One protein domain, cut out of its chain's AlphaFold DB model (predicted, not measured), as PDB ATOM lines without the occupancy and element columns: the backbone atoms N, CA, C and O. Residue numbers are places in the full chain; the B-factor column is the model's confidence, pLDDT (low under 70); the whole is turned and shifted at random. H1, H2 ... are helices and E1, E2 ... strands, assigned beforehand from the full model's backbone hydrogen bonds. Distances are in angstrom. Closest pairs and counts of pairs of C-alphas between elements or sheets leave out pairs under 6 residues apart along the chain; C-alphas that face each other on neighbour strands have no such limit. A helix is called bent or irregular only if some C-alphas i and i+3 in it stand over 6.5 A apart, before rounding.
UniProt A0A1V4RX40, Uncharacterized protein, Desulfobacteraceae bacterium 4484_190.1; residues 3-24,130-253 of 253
ATOM      1  N   SER A   3      11.329  24.429 -12.996       33.12
ATOM      2  CA  SER A   3      11.585  25.866 -12.797       33.12
ATOM      3  C   SER A   3      12.676  26.453 -13.706       33.12
ATOM      4  O   SER A   3      12.516  27.555 -14.219       33.12
ATOM      5  N   GLY A   4      13.747  25.704 -13.994       51.22
ATOM      6  CA  GLY A   4      14.826  26.178 -14.877       51.22
ATOM      7  C   GLY A   4      14.457  26.227 -16.368       51.22
ATOM      8  O   GLY A   4      15.065  26.966 -17.134       51.22
ATOM      9  N   ARG A   5      13.446  25.457 -16.800       54.34
ATOM     10  CA  ARG A   5      13.085  25.318 -18.225       54.34
ATOM     11  C   ARG A   5      12.234  26.482 -18.738       54.34
ATOM     12  O   ARG A   5      12.454  26.938 -19.857       54.34
ATOM     13  N   PHE A   6      11.313  26.978 -17.912       60.41
ATOM     14  CA  PHE A   6      10.512  28.170 -18.214       60.41
ATOM     15  C   PHE A   6      11.325  29.462 -18.098       60.41
ATOM     16  O   PHE A   6      11.133  30.369 -18.905       60.41
ATOM     17  N   GLY A   7      12.281  29.515 -17.163       70.06
ATOM     18  CA  GLY A   7      13.186  30.655 -17.009       70.06
ATOM     19  C   GLY A   7      13.970  30.969 -18.285       70.06
ATOM     20  O   GLY A   7      14.032  32.126 -18.680       70.06
ATOM     21  N   LEU A   8      14.478  29.949 -18.995       73.19
ATOM     22  CA  LEU A   8      15.205  30.179 -20.250       73.19
ATOM     23  C   LEU A   8      14.325  30.820 -21.330       73.19
ATOM     24  O   LEU A   8      14.745  31.783 -21.962       73.19
ATOM     25  N   LEU A   9      13.118  30.287 -21.548       76.62
ATOM     26  CA  LEU A   9      12.195  30.818 -22.556       76.62
ATOM     27  C   LEU A   9      11.814  32.267 -22.256       76.62
ATOM     28  O   LEU A   9      11.785  33.090 -23.163       76.62
ATOM     29  N   LEU A  10      11.555  32.582 -20.986       80.50
ATOM     30  CA  LEU A  10      11.235  33.939 -20.550       80.50
ATOM     31  C   LEU A  10      12.426  34.886 -20.723       80.50
ATOM     32  O   LEU A  10      12.247  35.995 -21.216       80.50
ATOM     33  N   ASN A  11      13.636  34.455 -20.371       81.00
ATOM     34  CA  ASN A  11      14.840  35.267 -20.543       81.00
ATOM     35  C   ASN A  11      15.142  35.527 -22.019       81.00
ATOM     36  O   ASN A  11      15.430  36.666 -22.388       81.00
ATOM     37  N   LEU A  12      15.002  34.499 -22.864       82.69
ATOM     38  CA  LEU A  12      15.103  34.625 -24.316       82.69
ATOM     39  C   LEU A  12      14.056  35.619 -24.834       82.69
ATOM     40  O   LEU A  12      14.408  36.578 -25.511       82.69
ATOM     41  N   ALA A  13      12.789  35.445 -24.447       85.81
ATOM     42  CA  ALA A  13      11.683  36.295 -24.885       85.81
ATOM     43  C   ALA A  13      11.818  37.765 -24.455       85.81
ATOM     44  O   ALA A  13      11.352  38.666 -25.149       85.81
ATOM     45  N   ARG A  14      12.442  38.026 -23.303       85.88
ATOM     46  CA  ARG A  14      12.631  39.388 -22.786       85.88
ATOM     47  C   ARG A  14      13.880  40.059 -23.343       85.88
ATOM     48  O   ARG A  14      13.850  41.257 -23.601       85.88
ATOM     49  N   GLY A  15      14.970  39.311 -23.489       88.94
ATOM     50  CA  GLY A  15      16.279  39.871 -23.815       88.94
ATOM     51  C   GLY A  15      16.611  39.886 -25.301       88.94
ATOM     52  O   GLY A  15      17.212  40.847 -25.771       88.94
ATOM     53  N   LEU A  16      16.177  38.872 -26.058       91.12
ATOM     54  CA  LEU A  16      16.597  38.690 -27.447       91.12
ATOM     55  C   LEU A  16      16.266  39.884 -28.363       91.12
ATOM     56  O   LEU A  16      17.154  40.309 -29.103       91.12
ATOM     57  N   PRO A  17      15.058  40.487 -28.321       92.44
ATOM     58  CA  PRO A  17      14.756  41.628 -29.185       92.44
ATOM     59  C   PRO A  17      15.629  42.853 -28.902       92.44
ATOM     60  O   PRO A  17      15.938  43.606 -29.817       92.44
ATOM     61  N   ALA A  18      15.998  43.082 -27.637       91.94
ATOM     62  CA  ALA A  18      16.898  44.170 -27.270       91.94
ATOM     63  C   ALA A  18      18.340  43.838 -27.668       91.94
ATOM     64  O   ALA A  18      19.026  44.683 -28.231       91.94
ATOM     65  N   PHE A  19      18.762  42.592 -27.442       93.12
ATOM     66  CA  PHE A  19      20.087  42.096 -27.793       93.12
ATOM     67  C   PHE A  19      20.396  42.230 -29.290       93.12
ATOM     68  O   PHE A  19      21.491  42.670 -29.628       93.12
ATOM     69  N   LEU A  20      19.446  41.906 -30.175       94.12
ATOM     70  CA  LEU A  20      19.640  42.007 -31.629       94.12
ATOM     71  C   LEU A  20      19.425  43.418 -32.195       94.12
ATOM     72  O   LEU A  20      19.694  43.641 -33.372       94.12
ATOM     73  N   ARG A  21      18.904  44.364 -31.403       92.69
ATOM     74  CA  ARG A  21      18.645  45.735 -31.875       92.69
ATOM     75  C   ARG A  21      19.931  46.500 -32.170       92.69
ATOM     76  O   ARG A  21      19.930  47.351 -33.050       92.69
ATOM     77  N   ASP A  22      20.969  46.210 -31.403       91.88
ATOM     78  CA  ASP A  22      22.257  46.890 -31.439       91.88
ATOM     79  C   ASP A  22      23.323  45.908 -31.944       91.88
ATOM     80  O   ASP A  22      23.867  45.153 -31.141       91.88
ATOM     81  N   PRO A  23      23.529  45.767 -33.260       93.44
ATOM     82  CA  PRO A  23      24.430  44.752 -33.784       93.44
ATOM     83  C   PRO A  23      25.895  45.069 -33.507       93.44
ATOM     84  O   PRO A  23      26.314  46.223 -33.518       93.44
ATOM     85  N   VAL A  24      26.694  44.017 -33.355       94.25
ATOM     86  CA  VAL A  24      28.152  44.137 -33.443       94.25
ATOM     87  C   VAL A  24      28.516  44.462 -34.887       94.25
ATOM     88  O   VAL A  24      28.094  43.767 -35.810       94.25
ATOM     89  N   CYS A 130      20.298  37.029 -16.840       65.94
ATOM     90  CA  CYS A 130      19.879  37.801 -18.003       65.94
ATOM     91  C   CYS A 130      20.614  37.275 -19.244       65.94
ATOM     92  O   CYS A 130      21.654  37.793 -19.647       65.94
ATOM     93  N   GLY A 131      20.097  36.177 -19.799       76.69
ATOM     94  CA  GLY A 131      20.688  35.486 -20.944       76.69
ATOM     95  C   GLY A 131      20.242  34.031 -21.041       76.69
ATOM     96  O   GLY A 131      19.128  33.687 -20.623       76.69
ATOM     97  N   ILE A 132      21.112  33.174 -21.577       80.62
ATOM     98  CA  ILE A 132      20.868  31.736 -21.716       80.62
ATOM     99  C   ILE A 132      21.732  30.928 -20.751       80.62
ATOM    100  O   ILE A 132      22.836  31.326 -20.401       80.62
ATOM    101  N   SER A 133      21.251  29.768 -20.319       78.12
ATOM    102  CA  SER A 133      22.036  28.858 -19.489       78.12
ATOM    103  C   SER A 133      21.986  27.437 -20.027       78.12
ATOM    104  O   SER A 133      20.969  26.967 -20.547       78.12
ATOM    105  N   GLY A 134      23.118  26.755 -19.906       72.75
ATOM    106  CA  GLY A 134      23.272  25.348 -20.235       72.75
ATOM    107  C   GLY A 134      23.916  24.590 -19.089       72.75
ATOM    108  O   GLY A 134      24.485  25.170 -18.168       72.75
ATOM    109  N   LYS A 135      23.831  23.265 -19.153       69.50
ATOM    110  CA  LYS A 135      24.678  22.390 -18.348       69.50
ATOM    111  C   LYS A 135      25.624  21.687 -19.299       69.50
ATOM    112  O   LYS A 135      25.157  20.958 -20.175       69.50
ATOM    113  N   SER A 136      26.920  21.923 -19.148       60.84
ATOM    114  CA  SER A 136      27.924  21.121 -19.832       60.84
ATOM    115  C   SER A 136      28.178  19.880 -18.978       60.84
ATOM    116  O   SER A 136      28.635  19.946 -17.837       60.84
ATOM    117  N   SER A 137      27.800  18.719 -19.499       47.81
ATOM    118  CA  SER A 137      28.142  17.432 -18.904       47.81
ATOM    119  C   SER A 137      29.401  16.921 -19.592       47.81
ATOM    120  O   SER A 137      29.324  16.320 -20.662       47.81
ATOM    121  N   ALA A 138      30.569  17.145 -18.991       47.28
ATOM    122  CA  ALA A 138      31.681  16.237 -19.240       47.28
ATOM    123  C   ALA A 138      31.281  14.852 -18.700       47.28
ATOM    124  O   ALA A 138      30.564  14.760 -17.703       47.28
ATOM    125  N   THR A 139      31.737  13.774 -19.332       49.00
ATOM    126  CA  THR A 139      31.291  12.375 -19.132       49.00
ATOM    127  C   THR A 139      31.424  11.801 -17.708       49.00
ATOM    128  O   THR A 139      31.110  10.634 -17.497       49.00
ATOM    129  N   ARG A 140      31.878  12.580 -16.716       50.66
ATOM    130  CA  ARG A 140      32.192  12.116 -15.351       50.66
ATOM    131  C   ARG A 140      31.681  13.011 -14.210       50.66
ATOM    132  O   ARG A 140      32.047  12.761 -13.068       50.66
ATOM    133  N   SER A 141      30.875  14.047 -14.460       55.31
ATOM    134  CA  SER A 141      30.343  14.895 -13.375       55.31
ATOM    135  C   SER A 141      28.852  15.194 -13.524       55.31
ATOM    136  O   SER A 141      28.267  15.029 -14.591       55.31
ATOM    137  N   THR A 142      28.244  15.695 -12.446       55.19
ATOM    138  CA  THR A 142      26.857  16.201 -12.376       55.19
ATOM    139  C   THR A 142      26.565  17.379 -13.326       55.19
ATOM    140  O   THR A 142      25.430  17.859 -13.390       55.19
ATOM    141  N   GLY A 143      27.571  17.799 -14.103       61.94
ATOM    142  CA  GLY A 143      27.554  18.908 -15.042       61.94
ATOM    143  C   GLY A 143      27.777  20.243 -14.341       61.94
ATOM    144  O   GLY A 143      27.185  20.506 -13.294       61.94
ATOM    145  N   THR A 144      28.619  21.094 -14.923       65.31
ATOM    146  CA  THR A 144      28.773  22.479 -14.464       65.31
ATOM    147  C   THR A 144      27.729  23.322 -15.185       65.31
ATOM    148  O   THR A 144      27.554  23.210 -16.402       65.31
ATOM    149  N   GLN A 145      26.972  24.122 -14.436       72.25
ATOM    150  CA  GLN A 145      26.064  25.079 -15.051       72.25
ATOM    151  C   GLN A 145      26.886  26.232 -15.628       72.25
ATOM    152  O   GLN A 145      27.695  26.831 -14.931       72.25
ATOM    153  N   THR A 146      26.658  26.546 -16.898       75.31
ATOM    154  CA  THR A 146      27.276  27.686 -17.573       75.31
ATOM    155  C   THR A 146      26.178  28.678 -17.921       75.31
ATOM    156  O   THR A 146      25.189  28.318 -18.569       75.31
ATOM    157  N   ASN A 147      26.338  29.914 -17.461       79.62
ATOM    158  CA  ASN A 147      25.419  31.009 -17.734       79.62
ATOM    159  C   ASN A 147      26.083  31.959 -18.736       79.62
ATOM    160  O   ASN A 147      27.173  32.457 -18.477       79.62
ATOM    161  N   TYR A 148      25.410  32.215 -19.850       85.44
ATOM    162  CA  TYR A 148      25.823  33.157 -20.882       85.44
ATOM    163  C   TYR A 148      24.917  34.376 -20.784       85.44
ATOM    164  O   TYR A 148      23.713  34.279 -21.036       85.44
ATOM    165  N   THR A 149      25.468  35.515 -20.381       88.81
ATOM    166  CA  THR A 149      24.716  36.772 -20.343       88.81
ATOM    167  C   THR A 149      24.645  37.395 -21.734       88.81
ATOM    168  O   THR A 149      25.459  37.090 -22.602       88.81
ATOM    169  N   TRP A 150      23.683  38.288 -21.970       90.81
ATOM    170  CA  TRP A 150      23.626  39.013 -23.245       90.81
ATOM    171  C   TRP A 150      24.896  39.824 -23.549       90.81
ATOM    172  O   TRP A 150      25.361  39.730 -24.683       90.81
ATOM    173  N   PRO A 151      25.496  40.564 -22.589       90.94
ATOM    174  CA  PRO A 151      26.777  41.228 -22.824       90.94
ATOM    175  C   PRO A 151      27.906  40.248 -23.152       90.94
ATOM    176  O   PRO A 151      28.684  40.521 -24.053       90.94
ATOM    177  N   PHE A 152      27.948  39.082 -22.497       90.56
ATOM    178  CA  PHE A 152      28.963  38.064 -22.782       90.56
ATOM    179  C   PHE A 152      28.871  37.548 -24.225       90.56
ATOM    180  O   PHE A 152      29.868  37.536 -24.935       90.56
ATOM    181  N   ILE A 153      27.665  37.214 -24.704       93.12
ATOM    182  CA  ILE A 153      27.473  36.762 -26.094       93.12
ATOM    183  C   ILE A 153      27.795  37.890 -27.091       93.12
ATOM    184  O   ILE A 153      28.261  37.619 -28.194       93.12
ATOM    185  N   ALA A 154      27.539  39.153 -26.731       93.50
ATOM    186  CA  ALA A 154      27.920  40.296 -27.561       93.50
ATOM    187  C   ALA A 154      29.444  40.431 -27.679       93.50
ATOM    188  O   ALA A 154      29.948  40.620 -28.781       93.50
ATOM    189  N   GLU A 155      30.164  40.277 -26.570       93.12
ATOM    190  CA  GLU A 155      31.626  40.308 -26.551       93.12
ATOM    191  C   GLU A 155      32.234  39.144 -27.348       93.12
ATOM    192  O   GLU A 155      33.154  39.337 -28.137       93.12
ATOM    193  N   GLU A 156      31.687  37.933 -27.214       93.81
ATOM    194  CA  GLU A 156      32.110  36.796 -28.040       93.81
ATOM    195  C   GLU A 156      31.844  37.038 -29.530       93.81
ATOM    196  O   GLU A 156      32.693  36.730 -30.362       93.81
ATOM    197  N   ALA A 157      30.702  37.642 -29.871       94.81
ATOM    198  CA  ALA A 157      30.383  38.043 -31.238       94.81
ATOM    199  C   ALA A 157      31.390  39.061 -31.802       94.81
ATOM    200  O   ALA A 157      31.764  38.944 -32.968       94.81
ATOM    201  N   GLU A 158      31.865  40.022 -30.999       94.62
ATOM    202  CA  GLU A 158      32.966  40.916 -31.389       94.62
ATOM    203  C   GLU A 158      34.229  40.116 -31.707       94.62
ATOM    204  O   GLU A 158      34.756  40.227 -32.817       94.62
ATOM    205  N   ASN A 159      34.668  39.273 -30.769       94.06
ATOM    206  CA  ASN A 159      35.905  38.503 -30.886       94.06
ATOM    207  C   ASN A 159      35.897  37.578 -32.120       94.06
ATOM    208  O   ASN A 159      36.841  37.587 -32.909       94.06
ATOM    209  N   GLU A 160      34.816  36.821 -32.327       93.75
ATOM    210  CA  GLU A 160      34.667  35.918 -33.478       93.75
ATOM    211  C   GLU A 160      34.559  36.684 -34.799       93.75
ATOM    212  O   GLU A 160      35.147  36.274 -35.799       93.75
ATOM    213  N   SER A 161      33.876  37.835 -34.821       94.44
ATOM    214  CA  SER A 161      33.789  38.643 -36.043       94.44
ATOM    215  C   SER A 161      35.158  39.159 -36.498       94.44
ATOM    216  O   SER A 161      35.436  39.178 -37.699       94.44
ATOM    217  N   VAL A 162      36.038  39.519 -35.553       94.50
ATOM    218  CA  VAL A 162      37.433  39.877 -35.846       94.50
ATOM    219  C   VAL A 162      38.184  38.657 -36.361       94.50
ATOM    220  O   VAL A 162      38.809  38.741 -37.414       94.50
ATOM    221  N   LEU A 163      38.065  37.510 -35.686       94.12
ATOM    222  CA  LEU A 163      38.710  36.271 -36.116       94.12
ATOM    223  C   LEU A 163      38.350  35.917 -37.568       94.12
ATOM    224  O   LEU A 163      39.248  35.675 -38.376       94.12
ATOM    225  N   TYR A 164      37.064  35.925 -37.925       93.69
ATOM    226  CA  TYR A 164      36.620  35.591 -39.281       93.69
ATOM    227  C   TYR A 164      37.052  36.627 -40.311       93.69
ATOM    228  O   TYR A 164      37.400  36.265 -41.437       93.69
ATOM    229  N   LYS A 165      37.063  37.909 -39.941       93.88
ATOM    230  CA  LYS A 165      37.539  38.980 -40.815       93.88
ATOM    231  C   LYS A 165      39.021  38.820 -41.141       93.88
ATOM    232  O   LYS A 165      39.374  38.856 -42.316       93.88
ATOM    233  N   GLU A 166      39.863  38.597 -40.135       94.62
ATOM    234  CA  GLU A 166      41.313  38.439 -40.319       94.62
ATOM    235  C   GLU A 166      41.665  37.189 -41.137       94.62
ATOM    236  O   GLU A 166      42.639  37.185 -41.886       94.62
ATOM    237  N   HIS A 167      40.839  36.144 -41.065       95.38
ATOM    238  CA  HIS A 167      40.995  34.942 -41.889       95.38
ATOM    239  C   HIS A 167      40.341  35.054 -43.277       95.38
ATOM    240  O   HIS A 167      40.408  34.106 -44.055       95.38
ATOM    241  N   GLY A 168      39.701  36.183 -43.608       94.75
ATOM    242  CA  GLY A 168      39.036  36.388 -44.899       94.75
ATOM    243  C   GLY A 168      37.773  35.543 -45.105       94.75
ATOM    244  O   GLY A 168      37.345  35.356 -46.239       94.75
ATOM    245  N   VAL A 169      37.174  35.033 -44.025       94.06
ATOM    246  CA  VAL A 169      36.000  34.138 -44.052       94.06
ATOM    247  C   VAL A 169      34.745  34.764 -43.443       94.06
ATOM    248  O   VAL A 169      33.731  34.090 -43.306       94.06
ATOM    249  N   LEU A 170      34.771  36.058 -43.104       92.25
ATOM    250  CA  LEU A 170      33.608  36.767 -42.545       92.25
ATOM    251  C   LEU A 170      32.368  36.695 -43.451       92.25
ATOM    252  O   LEU A 170      31.242  36.639 -42.958       92.25
ATOM    253  N   ASP A 171      32.588  36.702 -44.764       91.06
ATOM    254  CA  ASP A 171      31.533  36.646 -45.775       91.06
ATOM    255  C   ASP A 171      31.303  35.229 -46.324       91.06
ATOM    256  O   ASP A 171      30.477  35.052 -47.219       91.06
ATOM    257  N   ALA A 172      32.019  34.223 -45.807       92.25
ATOM    258  CA  ALA A 172      31.868  32.844 -46.245       92.25
ATOM    259  C   ALA A 172      30.503  32.272 -45.829       92.25
ATOM    260  O   ALA A 172      29.945  32.621 -44.784       92.25
ATOM    261  N   SER A 173      29.981  31.348 -46.634       92.56
ATOM    262  CA  SER A 173      28.774  30.599 -46.292       92.56
ATOM    263  C   SER A 173      28.968  29.821 -44.989       92.56
ATOM    264  O   SER A 173      29.907  29.038 -44.845       92.56
ATOM    265  N   LEU A 174      28.041  29.999 -44.048       92.88
ATOM    266  CA  LEU A 174      28.099  29.374 -42.728       92.88
ATOM    267  C   LEU A 174      26.950  28.384 -42.519       92.88
ATOM    268  O   LEU A 174      25.781  28.710 -42.736       92.88
ATOM    269  N   ALA A 175      27.277  27.204 -41.995       93.88
ATOM    270  CA  ALA A 175      26.308  26.262 -41.453       93.88
ATOM    271  C   ALA A 175      26.656  25.879 -40.015       93.88
ATOM    272  O   ALA A 175      27.818  25.717 -39.658       93.88
ATOM    273  N   LEU A 176      25.629  25.670 -39.196       92.94
ATOM    274  CA  LEU A 176      25.778  25.070 -37.871       92.94
ATOM    275  C   LEU A 176      25.528  23.564 -37.963       92.94
ATOM    276  O   LEU A 176      24.524  23.175 -38.545       92.94
ATOM    277  N   TRP A 177      26.351  22.717 -37.340       92.25
ATOM    278  CA  TRP A 177      26.098  21.271 -37.252       92.25
ATOM    279  C   TRP A 177      26.306  20.774 -35.820       92.25
ATOM    280  O   TRP A 177      27.433  20.697 -35.336       92.25
ATOM    281  N   TYR A 178      25.206  20.498 -35.107       89.19
ATOM    282  CA  TYR A 178      25.237  20.195 -33.669       89.19
ATOM    283  C   TYR A 178      24.405  18.957 -33.284       89.19
ATOM    284  O   TYR A 178      23.428  18.627 -33.958       89.19
ATOM    285  N   PRO A 179      24.705  18.293 -32.146       79.81
ATOM    286  CA  PRO A 179      24.010  17.067 -31.742       79.81
ATOM    287  C   PRO A 179      22.504  17.195 -31.505       79.81
ATOM    288  O   PRO A 179      21.767  16.251 -31.771       79.81
ATOM    289  N   VAL A 180      22.042  18.332 -30.980       78.19
ATOM    290  CA  VAL A 180      20.629  18.554 -30.638       78.19
ATOM    291  C   VAL A 180      20.186  19.928 -31.119       78.19
ATOM    292  O   VAL A 180      20.886  20.924 -30.901       78.19
ATOM    293  N   HIS A 181      18.976  19.963 -31.677       68.38
ATOM    294  CA  HIS A 181      18.259  21.123 -32.204       68.38
ATOM    295  C   HIS A 181      18.371  22.410 -31.390       68.38
ATOM    296  O   HIS A 181      18.486  23.475 -31.969       68.38
ATOM    297  N   THR A 182      18.325  22.343 -30.063       74.88
ATOM    298  CA  THR A 182      18.494  23.525 -29.204       74.88
ATOM    299  C   THR A 182      19.460  23.229 -28.069       74.88
ATOM    300  O   THR A 182      19.228  23.585 -26.909       74.88
ATOM    301  N   SER A 183      20.534  22.509 -28.401       80.31
ATOM    302  CA  SER A 183      21.699  22.434 -27.526       80.31
ATOM    303  C   SER A 183      22.174  23.847 -27.192       80.31
ATOM    304  O   SER A 183      22.046  24.765 -28.004       80.31
ATOM    305  N   ILE A 184      22.729  24.023 -25.991       80.94
ATOM    306  CA  ILE A 184      23.252  25.332 -25.594       80.94
ATOM    307  C   ILE A 184      24.311  25.822 -26.586       80.94
ATOM    308  O   ILE A 184      24.272  26.985 -26.949       80.94
ATOM    309  N   ALA A 185      25.157  24.920 -27.098       82.25
ATOM    310  CA  ALA A 185      26.167  25.225 -28.106       82.25
ATOM    311  C   ALA A 185      25.548  25.752 -29.411       82.25
ATOM    312  O   ALA A 185      25.954  26.805 -29.890       82.25
ATOM    313  N   GLY A 186      24.523  25.082 -29.953       87.50
ATOM    314  CA  GLY A 186      23.865  25.533 -31.182       87.50
ATOM    315  C   GLY A 186      23.134  26.868 -31.020       87.50
ATOM    316  O   GLY A 186      23.228  27.729 -31.888       87.50
ATOM    317  N   ILE A 187      22.440  27.068 -29.894       88.81
ATOM    318  CA  ILE A 187      21.726  28.323 -29.610       88.81
ATOM    319  C   ILE A 187      22.705  29.474 -29.382       88.81
ATOM    320  O   ILE A 187      22.505  30.550 -29.932       88.81
ATOM    321  N   HIS A 188      23.756  29.246 -28.596       90.00
ATOM    322  CA  HIS A 188      24.826  30.214 -28.356       90.00
ATOM    323  C   HIS A 188      25.465  30.669 -29.673       90.00
ATOM    324  O   HIS A 188      25.441  31.861 -29.973       90.00
ATOM    325  N   ASN A 189      25.891  29.725 -30.517       91.56
ATOM    326  CA  ASN A 189      26.513  30.040 -31.802       91.56
ATOM    327  C   ASN A 189      25.546  30.736 -32.769       91.56
ATOM    328  O   ASN A 189      25.943  31.667 -33.463       91.56
ATOM    329  N   MET A 190      24.269  30.338 -32.796       92.44
ATOM    330  CA  MET A 190      23.241  31.043 -33.569       92.44
ATOM    331  C   MET A 190      23.101  32.498 -33.103       92.44
ATOM    332  O   MET A 190      23.110  33.406 -33.926       92.44
ATOM    333  N   LEU A 191      22.989  32.740 -31.795       93.75
ATOM    334  CA  LEU A 191      22.830  34.087 -31.239       93.75
ATOM    335  C   LEU A 191      24.039  34.979 -31.505       93.75
ATOM    336  O   LEU A 191      23.861  36.143 -31.851       93.75
ATOM    337  N   MET A 192      25.240  34.427 -31.369       93.75
ATOM    338  CA  MET A 192      26.493  35.107 -31.669       93.75
ATOM    339  C   MET A 192      26.540  35.558 -33.137       93.75
ATOM    340  O   MET A 192      26.741  36.733 -33.415       93.75
ATOM    341  N   ASN A 193      26.226  34.659 -34.071       93.50
ATOM    342  CA  ASN A 193      26.151  34.958 -35.504       93.50
ATOM    343  C   ASN A 193      25.066  35.990 -35.853       93.50
ATOM    344  O   ASN A 193      25.288  36.925 -36.624       93.50
ATOM    345  N   LEU A 194      23.888  35.869 -35.236       94.50
ATOM    346  CA  LEU A 194      22.824  36.863 -35.377       94.50
ATOM    347  C   LEU A 194      23.237  38.232 -34.824       94.50
ATOM    348  O   LEU A 194      22.758  39.242 -35.326       94.50
ATOM    349  N   LYS A 195      24.111  38.295 -33.814       95.50
ATOM    350  CA  LYS A 195      24.529  39.550 -33.176       95.50
ATOM    351  C   LYS A 195      25.393  40.424 -34.080       95.50
ATOM    352  O   LYS A 195      25.217  41.635 -34.043       95.50
ATOM    353  N   TYR A 196      26.254  39.846 -34.918       92.69
ATOM    354  CA  TYR A 196      26.976  40.587 -35.964       92.69
ATOM    355  C   TYR A 196      26.306  40.486 -37.346       92.69
ATOM    356  O   TYR A 196      26.938  40.683 -38.382       92.69
ATOM    357  N   HIS A 197      24.998  40.201 -37.357       92.06
ATOM    358  CA  HIS A 197      24.133  40.193 -38.539       92.06
ATOM    359  C   HIS A 197      24.547  39.218 -39.657       92.06
ATOM    360  O   HIS A 197      24.262  39.435 -40.836       92.06
ATOM    361  N   ARG A 198      25.159  38.091 -39.290       90.50
ATOM    362  CA  ARG A 198      25.538  37.013 -40.212       90.50
ATOM    363  C   ARG A 198      24.814  35.734 -39.843       90.50
ATOM    364  O   ARG A 198      25.390  34.796 -39.311       90.50
ATOM    365  N   ALA A 199      23.510  35.704 -40.098       92.38
ATOM    366  CA  ALA A 199      22.733  34.499 -39.854       92.38
ATOM    367  C   ALA A 199      23.298  33.319 -40.678       92.38
ATOM    368  O   ALA A 199      23.507  33.487 -41.882       92.38
ATOM    369  N   PRO A 200      23.516  32.135 -40.071       93.56
ATOM    370  CA  PRO A 200      23.931  30.949 -40.812       93.56
ATOM    371  C   PRO A 200      22.934  30.637 -41.931       93.56
ATOM    372  O   PRO A 200      21.730  30.805 -41.755       93.56
ATOM    373  N   GLU A 201      23.397  30.123 -43.062       94.56
ATOM    374  CA  GLU A 201      22.515  29.705 -44.156       94.56
ATOM    375  C   GLU A 201      21.811  28.383 -43.846       94.56
ATOM    376  O   GLU A 201      20.680  28.138 -44.276       94.56
ATOM    377  N   LYS A 202      22.489  27.515 -43.089       93.56
ATOM    378  CA  LYS A 202      21.999  26.192 -42.715       93.56
ATOM    379  C   LYS A 202      22.203  25.913 -41.239       93.56
ATOM    380  O   LYS A 202      23.138  26.383 -40.594       93.56
ATOM    381  N   TRP A 203      21.310  25.093 -40.703       92.62
ATOM    382  CA  TRP A 203      21.442  24.542 -39.367       92.62
ATOM    383  C   TRP A 203      21.119  23.056 -39.424       92.62
ATOM    384  O   TRP A 203      19.977  22.667 -39.593       92.62
ATOM    385  N   PHE A 204      22.127  22.216 -39.285       92.56
ATOM    386  CA  PHE A 204      22.028  20.770 -39.252       92.56
ATOM    387  C   PHE A 204      22.019  20.248 -37.803       92.56
ATOM    388  O   PHE A 204      22.761  20.722 -36.940       92.56
ATOM    389  N   SER A 205      21.173  19.255 -37.528       89.56
ATOM    390  CA  SER A 205      21.035  18.589 -36.225       89.56
ATOM    391  C   SER A 205      21.211  17.080 -36.363       89.56
ATOM    392  O   SER A 205      20.614  16.479 -37.254       89.56
ATOM    393  N   HIS A 206      21.964  16.443 -35.459       88.88
ATOM    394  CA  HIS A 206      22.178  14.984 -35.510       88.88
ATOM    395  C   HIS A 206      20.916  14.185 -35.169       88.88
ATOM    396  O   HIS A 206      20.759  13.050 -35.619       88.88
ATOM    397  N   THR A 207      20.027  14.755 -34.355       84.06
ATOM    398  CA  THR A 207      18.773  14.119 -33.941       84.06
ATOM    399  C   THR A 207      17.588  14.707 -34.691       84.06
ATOM    400  O   THR A 207      17.592  15.891 -35.016       84.06
ATOM    401  N   ALA A 208      16.572  13.875 -34.951       78.25
ATOM    402  CA  ALA A 208      15.298  14.286 -35.553       78.25
ATOM    403  C   ALA A 208      14.288  14.788 -34.509       78.25
ATOM    404  O   ALA A 208      13.435  15.622 -34.807       78.25
ATOM    405  N   GLU A 209      14.389  14.283 -33.280       77.69
ATOM    406  CA  GLU A 209      13.426  14.572 -32.225       77.69
ATOM    407  C   GLU A 209      13.493  16.039 -31.789       77.69
ATOM    408  O   GLU A 209      14.567  16.616 -31.578       77.69
ATOM    409  N   ARG A 210      12.309  16.644 -31.665       80.50
ATOM    410  CA  ARG A 210      12.112  18.015 -31.195       80.50
ATOM    411  C   ARG A 210      11.053  18.018 -30.121       80.50
ATOM    412  O   ARG A 210       9.955  17.500 -30.314       80.50
ATOM    413  N   SER A 211      11.359  18.662 -29.009       84.50
ATOM    414  CA  SER A 211      10.340  18.990 -28.028       84.50
ATOM    415  C   SER A 211       9.513  20.196 -28.493       84.50
ATOM    416  O   SER A 211       9.959  21.007 -29.309       84.50
ATOM    417  N   MET A 212       8.314  20.375 -27.926       83.50
ATOM    418  CA  MET A 212       7.507  21.587 -28.153       83.50
ATOM    419  C   MET A 212       8.283  22.866 -27.814       83.50
ATOM    420  O   MET A 212       8.155  23.880 -28.491       83.50
ATOM    421  N   ARG A 213       9.132  22.807 -26.783       83.19
ATOM    422  CA  ARG A 213      10.011  23.910 -26.391       83.19
ATOM    423  C   ARG A 213      10.975  24.277 -27.517       83.19
ATOM    424  O   ARG A 213      11.143  25.459 -27.793       83.19
ATOM    425  N   ASP A 214      11.582  23.282 -28.154       84.50
ATOM    426  CA  ASP A 214      12.539  23.499 -29.241       84.50
ATOM    427  C   ASP A 214      11.841  24.193 -30.407       84.50
ATOM    428  O   ASP A 214      12.351  25.176 -30.938       84.50
ATOM    429  N   HIS A 215      10.620  23.751 -30.725       85.81
ATOM    430  CA  HIS A 215       9.782  24.385 -31.736       85.81
ATOM    431  C   HIS A 215       9.536  25.871 -31.434       85.81
ATOM    432  O   HIS A 215       9.766  26.714 -32.300       85.81
ATOM    433  N   PHE A 216       9.128  26.209 -30.204       88.19
ATOM    434  CA  PHE A 216       8.911  27.603 -29.803       88.19
ATOM    435  C   PHE A 216      10.196  28.435 -29.822       88.19
ATOM    436  O   PHE A 216      10.164  29.566 -30.297       88.19
ATOM    437  N   MET A 217      11.328  27.899 -29.349       87.94
ATOM    438  CA  MET A 217      12.608  28.622 -29.368       87.94
ATOM    439  C   MET A 217      13.069  28.913 -30.793       87.94
ATOM    440  O   MET A 217      13.418  30.050 -31.088       87.94
ATOM    441  N   ILE A 218      13.023  27.917 -31.680       89.62
ATOM    442  CA  ILE A 218      13.407  28.072 -33.090       89.62
ATOM    443  C   ILE A 218      12.492  29.088 -33.783       89.62
ATOM    444  O   ILE A 218      12.975  29.984 -34.471       89.62
ATOM    445  N   ALA A 219      11.175  28.984 -33.579       91.38
ATOM    446  CA  ALA A 219      10.218  29.925 -34.157       91.38
ATOM    447  C   ALA A 219      10.446  31.358 -33.650       91.38
ATOM    448  O   ALA A 219      10.409  32.301 -34.437       91.38
ATOM    449  N   TYR A 220      10.721  31.519 -32.354       92.00
ATOM    450  CA  TYR A 220      10.966  32.823 -31.751       92.00
ATOM    451  C   TYR A 220      12.290  33.448 -32.213       92.00
ATOM    452  O   TYR A 220      12.309  34.627 -32.560       92.00
ATOM    453  N   LEU A 221      13.369  32.660 -32.298       91.88
ATOM    454  CA  LEU A 221      14.644  33.090 -32.885       91.88
ATOM    455  C   LEU A 221      14.446  33.576 -34.323       91.88
ATOM    456  O   LEU A 221      14.875  34.677 -34.661       91.88
ATOM    457  N   GLY A 222      13.736  32.791 -35.139       93.31
ATOM    458  CA  GLY A 222      13.429  33.158 -36.518       93.31
ATOM    459  C   GLY A 222      12.610  34.438 -36.626       93.31
ATOM    460  O   GLY A 222      12.943  35.309 -37.424       93.31
ATOM    461  N   TRP A 223      11.592  34.597 -35.783       94.38
ATOM    462  CA  TRP A 223      10.787  35.815 -35.739       94.38
ATOM    463  C   TRP A 223      11.611  37.048 -35.339       94.38
ATOM    464  O   TRP A 223      11.499  38.096 -35.975       94.38
ATOM    465  N   CYS A 224      12.470  36.939 -34.321       94.38
ATOM    466  CA  CYS A 224      13.357  38.028 -33.910       94.38
ATOM    467  C   CYS A 224      14.368  38.394 -35.005       94.38
ATOM    468  O   CYS A 224      14.547  39.577 -35.279       94.38
ATOM    469  N   ALA A 225      14.980  37.402 -35.658       93.56
ATOM    470  CA  ALA A 225      15.908  37.623 -36.765       93.56
ATOM    471  C   ALA A 225      15.226  38.338 -37.945       93.56
ATOM    472  O   ALA A 225      15.743  39.336 -38.442       93.56
ATOM    473  N   GLN A 226      14.018  37.904 -38.323       94.31
ATOM    474  CA  GLN A 226      13.236  38.523 -39.402       94.31
ATOM    475  C   GLN A 226      12.913  39.992 -39.129       94.31
ATOM    476  O   GLN A 226      12.982  40.817 -40.037       94.31
ATOM    477  N   ARG A 227      12.609  40.351 -37.876       94.12
ATOM    478  CA  ARG A 227      12.377  41.754 -37.490       94.12
ATOM    479  C   ARG A 227      13.610  42.643 -37.643       94.12
ATOM    480  O   ARG A 227      13.448  43.849 -37.773       94.12
ATOM    481  N   GLN A 228      14.798  42.047 -37.652       93.12
ATOM    482  CA  GLN A 228      16.073  42.719 -37.894       93.12
ATOM    483  C   GLN A 228      16.538  42.599 -39.358       93.12
ATOM    484  O   GLN A 228      17.671  42.947 -39.668       93.12
ATOM    485  N   GLY A 229      15.682  42.107 -40.264       92.31
ATOM    486  CA  GLY A 229      16.003  41.959 -41.687       92.31
ATOM    487  C   GLY A 229      16.859  40.734 -42.028       92.31
ATOM    488  O   GLY A 229      17.336  40.626 -43.152       92.31
ATOM    489  N   MET A 230      17.042  39.803 -41.088       93.62
ATOM    490  CA  MET A 230      17.803  38.566 -41.287       93.62
ATOM    491  C   MET A 230      16.891  37.352 -41.496       93.62
ATOM    492  O   MET A 230      15.794  37.263 -40.944       93.62
ATOM    493  N   SER A 231      17.381  36.344 -42.218       89.62
ATOM    494  CA  SER A 231      16.774  35.011 -42.261       89.62
ATOM    495  C   SER A 231      17.469  34.082 -41.269       89.62
ATOM    496  O   SER A 231      18.672  33.895 -41.375       89.62
ATOM    497  N   SER A 232      16.742  33.457 -40.339       90.06
ATOM    498  CA  SER A 232      17.312  32.396 -39.495       90.06
ATOM    499  C   SER A 232      16.876  31.022 -40.016       90.06
ATOM    500  O   SER A 232      15.671  30.810 -40.213       90.06
ATOM    501  N   PRO A 233      17.812  30.088 -40.257       91.06
ATOM    502  CA  PRO A 233      17.489  28.781 -40.796       91.06
ATOM    503  C   PRO A 233      16.753  27.955 -39.746       91.06
ATOM    504  O   PRO A 233      17.075  27.966 -38.554       91.06
ATOM    505  N   LYS A 234      15.767  27.185 -40.199       88.44
ATOM    506  CA  LYS A 234      15.200  26.125 -39.367       88.44
ATOM    507  C   LYS A 234      16.182  24.960 -39.361       88.44
ATOM    508  O   LYS A 234      16.756  24.671 -40.408       88.44
ATOM    509  N   PRO A 235      16.334  24.250 -38.235       88.06
ATOM    510  CA  PRO A 235      17.174  23.078 -38.245       88.06
ATOM    511  C   PRO A 235      16.687  22.012 -39.236       88.06
ATOM    512  O   PRO A 235      15.482  21.773 -39.362       88.06
ATOM    513  N   GLU A 236      17.621  21.321 -39.866       90.88
ATOM    514  CA  GLU A 236      17.451  20.181 -40.759       90.88
ATOM    515  C   GLU A 236      18.152  18.977 -40.119       90.88
ATOM    516  O   GLU A 236      19.211  19.113 -39.510       90.88
ATOM    517  N   THR A 237      17.552  17.790 -40.174       90.38
ATOM    518  CA  THR A 237      18.170  16.609 -39.556       90.38
ATOM    519  C   THR A 237      19.209  16.008 -40.493       90.38
ATOM    520  O   THR A 237      18.853  15.538 -41.569       90.38
ATOM    521  N   VAL A 238      20.466  15.976 -40.055       91.88
ATOM    522  CA  VAL A 238      21.579  15.298 -40.732       91.88
ATOM    523  C   VAL A 238      22.375  14.555 -39.668       91.88
ATOM    524  O   VAL A 238      23.014  15.172 -38.809       91.88
ATOM    525  N   ARG A 239      22.289  13.220 -39.686       89.88
ATOM    526  CA  ARG A 239      22.975  12.366 -38.709       89.88
ATOM    527  C   ARG A 239      24.483  12.434 -38.933       89.88
ATOM    528  O   ARG A 239      24.939  12.739 -40.028       89.88
ATOM    529  N   LEU A 240      25.262  12.058 -37.919       88.00
ATOM    530  CA  LEU A 240      26.721  11.937 -38.053       88.00
ATOM    531  C   LEU A 240      27.144  10.987 -39.185       88.00
ATOM    532  O   LEU A 240      28.153  11.233 -39.834       88.00
ATOM    533  N   SER A 241      26.367   9.929 -39.444       91.38
ATOM    534  CA  SER A 241      26.599   9.004 -40.563       91.38
ATOM    535  C   SER A 241      26.449   9.657 -41.936       91.38
ATOM    536  O   SER A 241      26.992   9.150 -42.911       91.38
ATOM    537  N   ASP A 242      25.737  10.781 -42.004       92.19
ATOM    538  CA  ASP A 242      25.342  11.450 -43.242       92.19
ATOM    539  C   ASP A 242      26.158  12.739 -43.443       92.19
ATOM    540  O   ASP A 242      25.717  13.669 -44.119       92.19
ATOM    541  N   ALA A 243      27.358  12.800 -42.846       92.25
ATOM    542  CA  ALA A 243      28.285  13.934 -42.894       92.25
ATOM    543  C   ALA A 243      28.556  14.439 -44.319       92.25
ATOM    544  O   ALA A 243      28.773  15.631 -44.528       92.25
ATOM    545  N   LEU A 244      28.501  13.531 -45.301       94.12
ATOM    546  CA  LEU A 244      28.679  13.856 -46.710       94.12
ATOM    547  C   LEU A 244      27.666  14.903 -47.193       94.12
ATOM    548  O   LEU A 244      28.038  15.764 -47.972       94.12
ATOM    549  N   ASN A 245      26.435  14.913 -46.670       92.31
ATOM    550  CA  ASN A 245      25.434  15.921 -47.038       92.31
ATOM    551  C   ASN A 245      25.861  17.338 -46.628       92.31
ATOM    552  O   ASN A 245      25.572  18.300 -47.336       92.31
ATOM    553  N   VAL A 246      26.545  17.472 -45.486       93.06
ATOM    554  CA  VAL A 246      27.101  18.758 -45.038       93.06
ATOM    555  C   VAL A 246      28.289  19.141 -45.915       93.06
ATOM    556  O   VAL A 246      28.372  20.284 -46.346       93.06
ATOM    557  N   ALA A 247      29.168  18.182 -46.224       93.19
ATOM    558  CA  ALA A 247      30.328  18.413 -47.083       93.19
ATOM    559  C   ALA A 247      29.930  18.833 -48.508       93.19
ATOM    560  O   ALA A 247      30.481  19.798 -49.021       93.19
ATOM    561  N   THR A 248      28.930  18.185 -49.113       94.12
ATOM    562  CA  THR A 248      28.393  18.581 -50.425       94.12
ATOM    563  C   THR A 248      27.803  19.988 -50.379       94.12
ATOM    564  O   THR A 248      28.091  20.796 -51.251       94.12
ATOM    565  N   TRP A 249      27.054  20.334 -49.322       94.38
ATOM    566  CA  TRP A 249      26.572  21.709 -49.159       94.38
ATOM    567  C   TRP A 249      27.717  22.729 -49.075       94.38
ATOM    568  O   TRP A 249      27.536  23.843 -49.555       94.38
ATOM    569  N   MET A 250      28.856  22.374 -48.469       92.06
ATOM    570  CA  MET A 250      30.039  23.241 -48.407       92.06
ATOM    571  C   MET A 250      30.746  23.367 -49.762       92.06
ATOM    572  O   MET A 250      31.250  24.439 -50.066       92.06
ATOM    573  N   GLU A 251      30.805  22.291 -50.552       92.69
ATOM    574  CA  GLU A 251      31.430  22.276 -51.885       92.69
ATOM    575  C   GLU A 251      30.659  23.132 -52.902       92.69
ATOM    576  O   GLU A 251      31.264  23.752 -53.770       92.69
ATOM    577  N   ASP A 252      29.335  23.222 -52.760       90.50
ATOM    578  CA  ASP A 252      28.455  23.990 -53.649       90.50
ATOM    579  C   ASP A 252      28.519  25.530 -53.438       90.50
ATOM    580  O   ASP A 252      27.640  26.247 -53.933       90.50
ATOM    581  N   ARG A 253      29.489  26.058 -52.672       83.19
ATOM    582  CA  ARG A 253      29.562  27.471 -52.233       83.19
ATOM    583  C   ARG A 253      30.806  28.214 -52.691       83.19
ATOM    584  O   ARG A 253      31.893  27.606 -52.742       83.19
TER     585      ARG A 253
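Overview. This is residues 3 to 24 and 130 to 253 of the 253 residues of an uncharacterized protein of Desulfobacteraceae bacterium 4484_190.1 (UniProt A0A1V4RX40). H3 stands in the middle, with H1 and H4 running the same way as it, the three centres making a triangle, and H2 crossing H3 nearly at right angles. The hairpin E1 and E2 lies by the first residues of H3, the small parallel pair E3 and E4 lies on another side of it, and H5 is beyond that pair, apart from the other helices. The printed part has 146 residues, with five named helices and four named strands in the order H1 E1 E2 H2 E3 H3 E4 H4 H5; its class is mixed, helices and strands. It is compact, with a radius of gyration of the C-alphas of 15.3 A, and spans 44 by 37 by 29 A.

Arrangement. Begin at H1, residues 3 to 19, which has a kink of 28 degrees near residue 13 and is irregular, C-alphas 14 and 17 being 7.1 A apart. Its closest C-alphas to E1, residues 131 to 136, are those of Asn 11 and Gly 131, 5.9 A apart. E1 and E2, residues 144 to 149, are an antiparallel hairpin; look for N 132 and O 148 at 2.9 A. H2, residues 150 to 166, touches H3, residues 184 to 195, with residues 153 to 157 alone, closest at the C-alphas of Ala 157 and Met 192, 4.9 A; at 71 degrees they are only just about perpendicular. E3, residues 175 to 178, and E4, residues 202 to 205, are parallel, with N 204 and O 176 at 2.7 A; with H3 they form a strand-helix-strand unit, two parallel neighbour strands with a helix between, its crossover right-handed. H4, residues 212 to 227, touches H1 with residues 217 to 224 alone, at a shallow tilt of 8 degrees, the same way; the closest C-alphas are those of Pro 17 and Cys 224, 6.1 A. H5, residues 240 to 251, and E3 are near each other; H5 is irregular, C-alphas 241 and 244 being 8.1 A apart. Every O i to N i+4 pair is within hydrogen-bond range in H2, H3 and H4, but 8 of 13 in H1 and 5 of 8 in H5.

Along the chain. Find C-alpha 3 at (11.585, 25.866, -12.797); from there H1 runs 23.7 A. E1 and E2 measure 16.1 A and 16.0 A. H2 starts at C-alpha 150, (23.626, 39.013, -23.245), and runs 24.6 A; H3 measures 16.2 A and H4 22.8 A. H5 runs 17.9 A to C-alpha 251 at (31.430, 22.276, -51.885).

Size, cuts and confidence. The C-alphas farthest apart are those of Ser 3 and Asp 252, 44.2 A. Residues 25 to 129 are not printed; C-alphas 24 and 130 are 18.6 A apart across the cut. The link from H4 to H5 is long. Low pLDDT, under 70, marks residues 3 to 6, 130, 135 to 144 and 181.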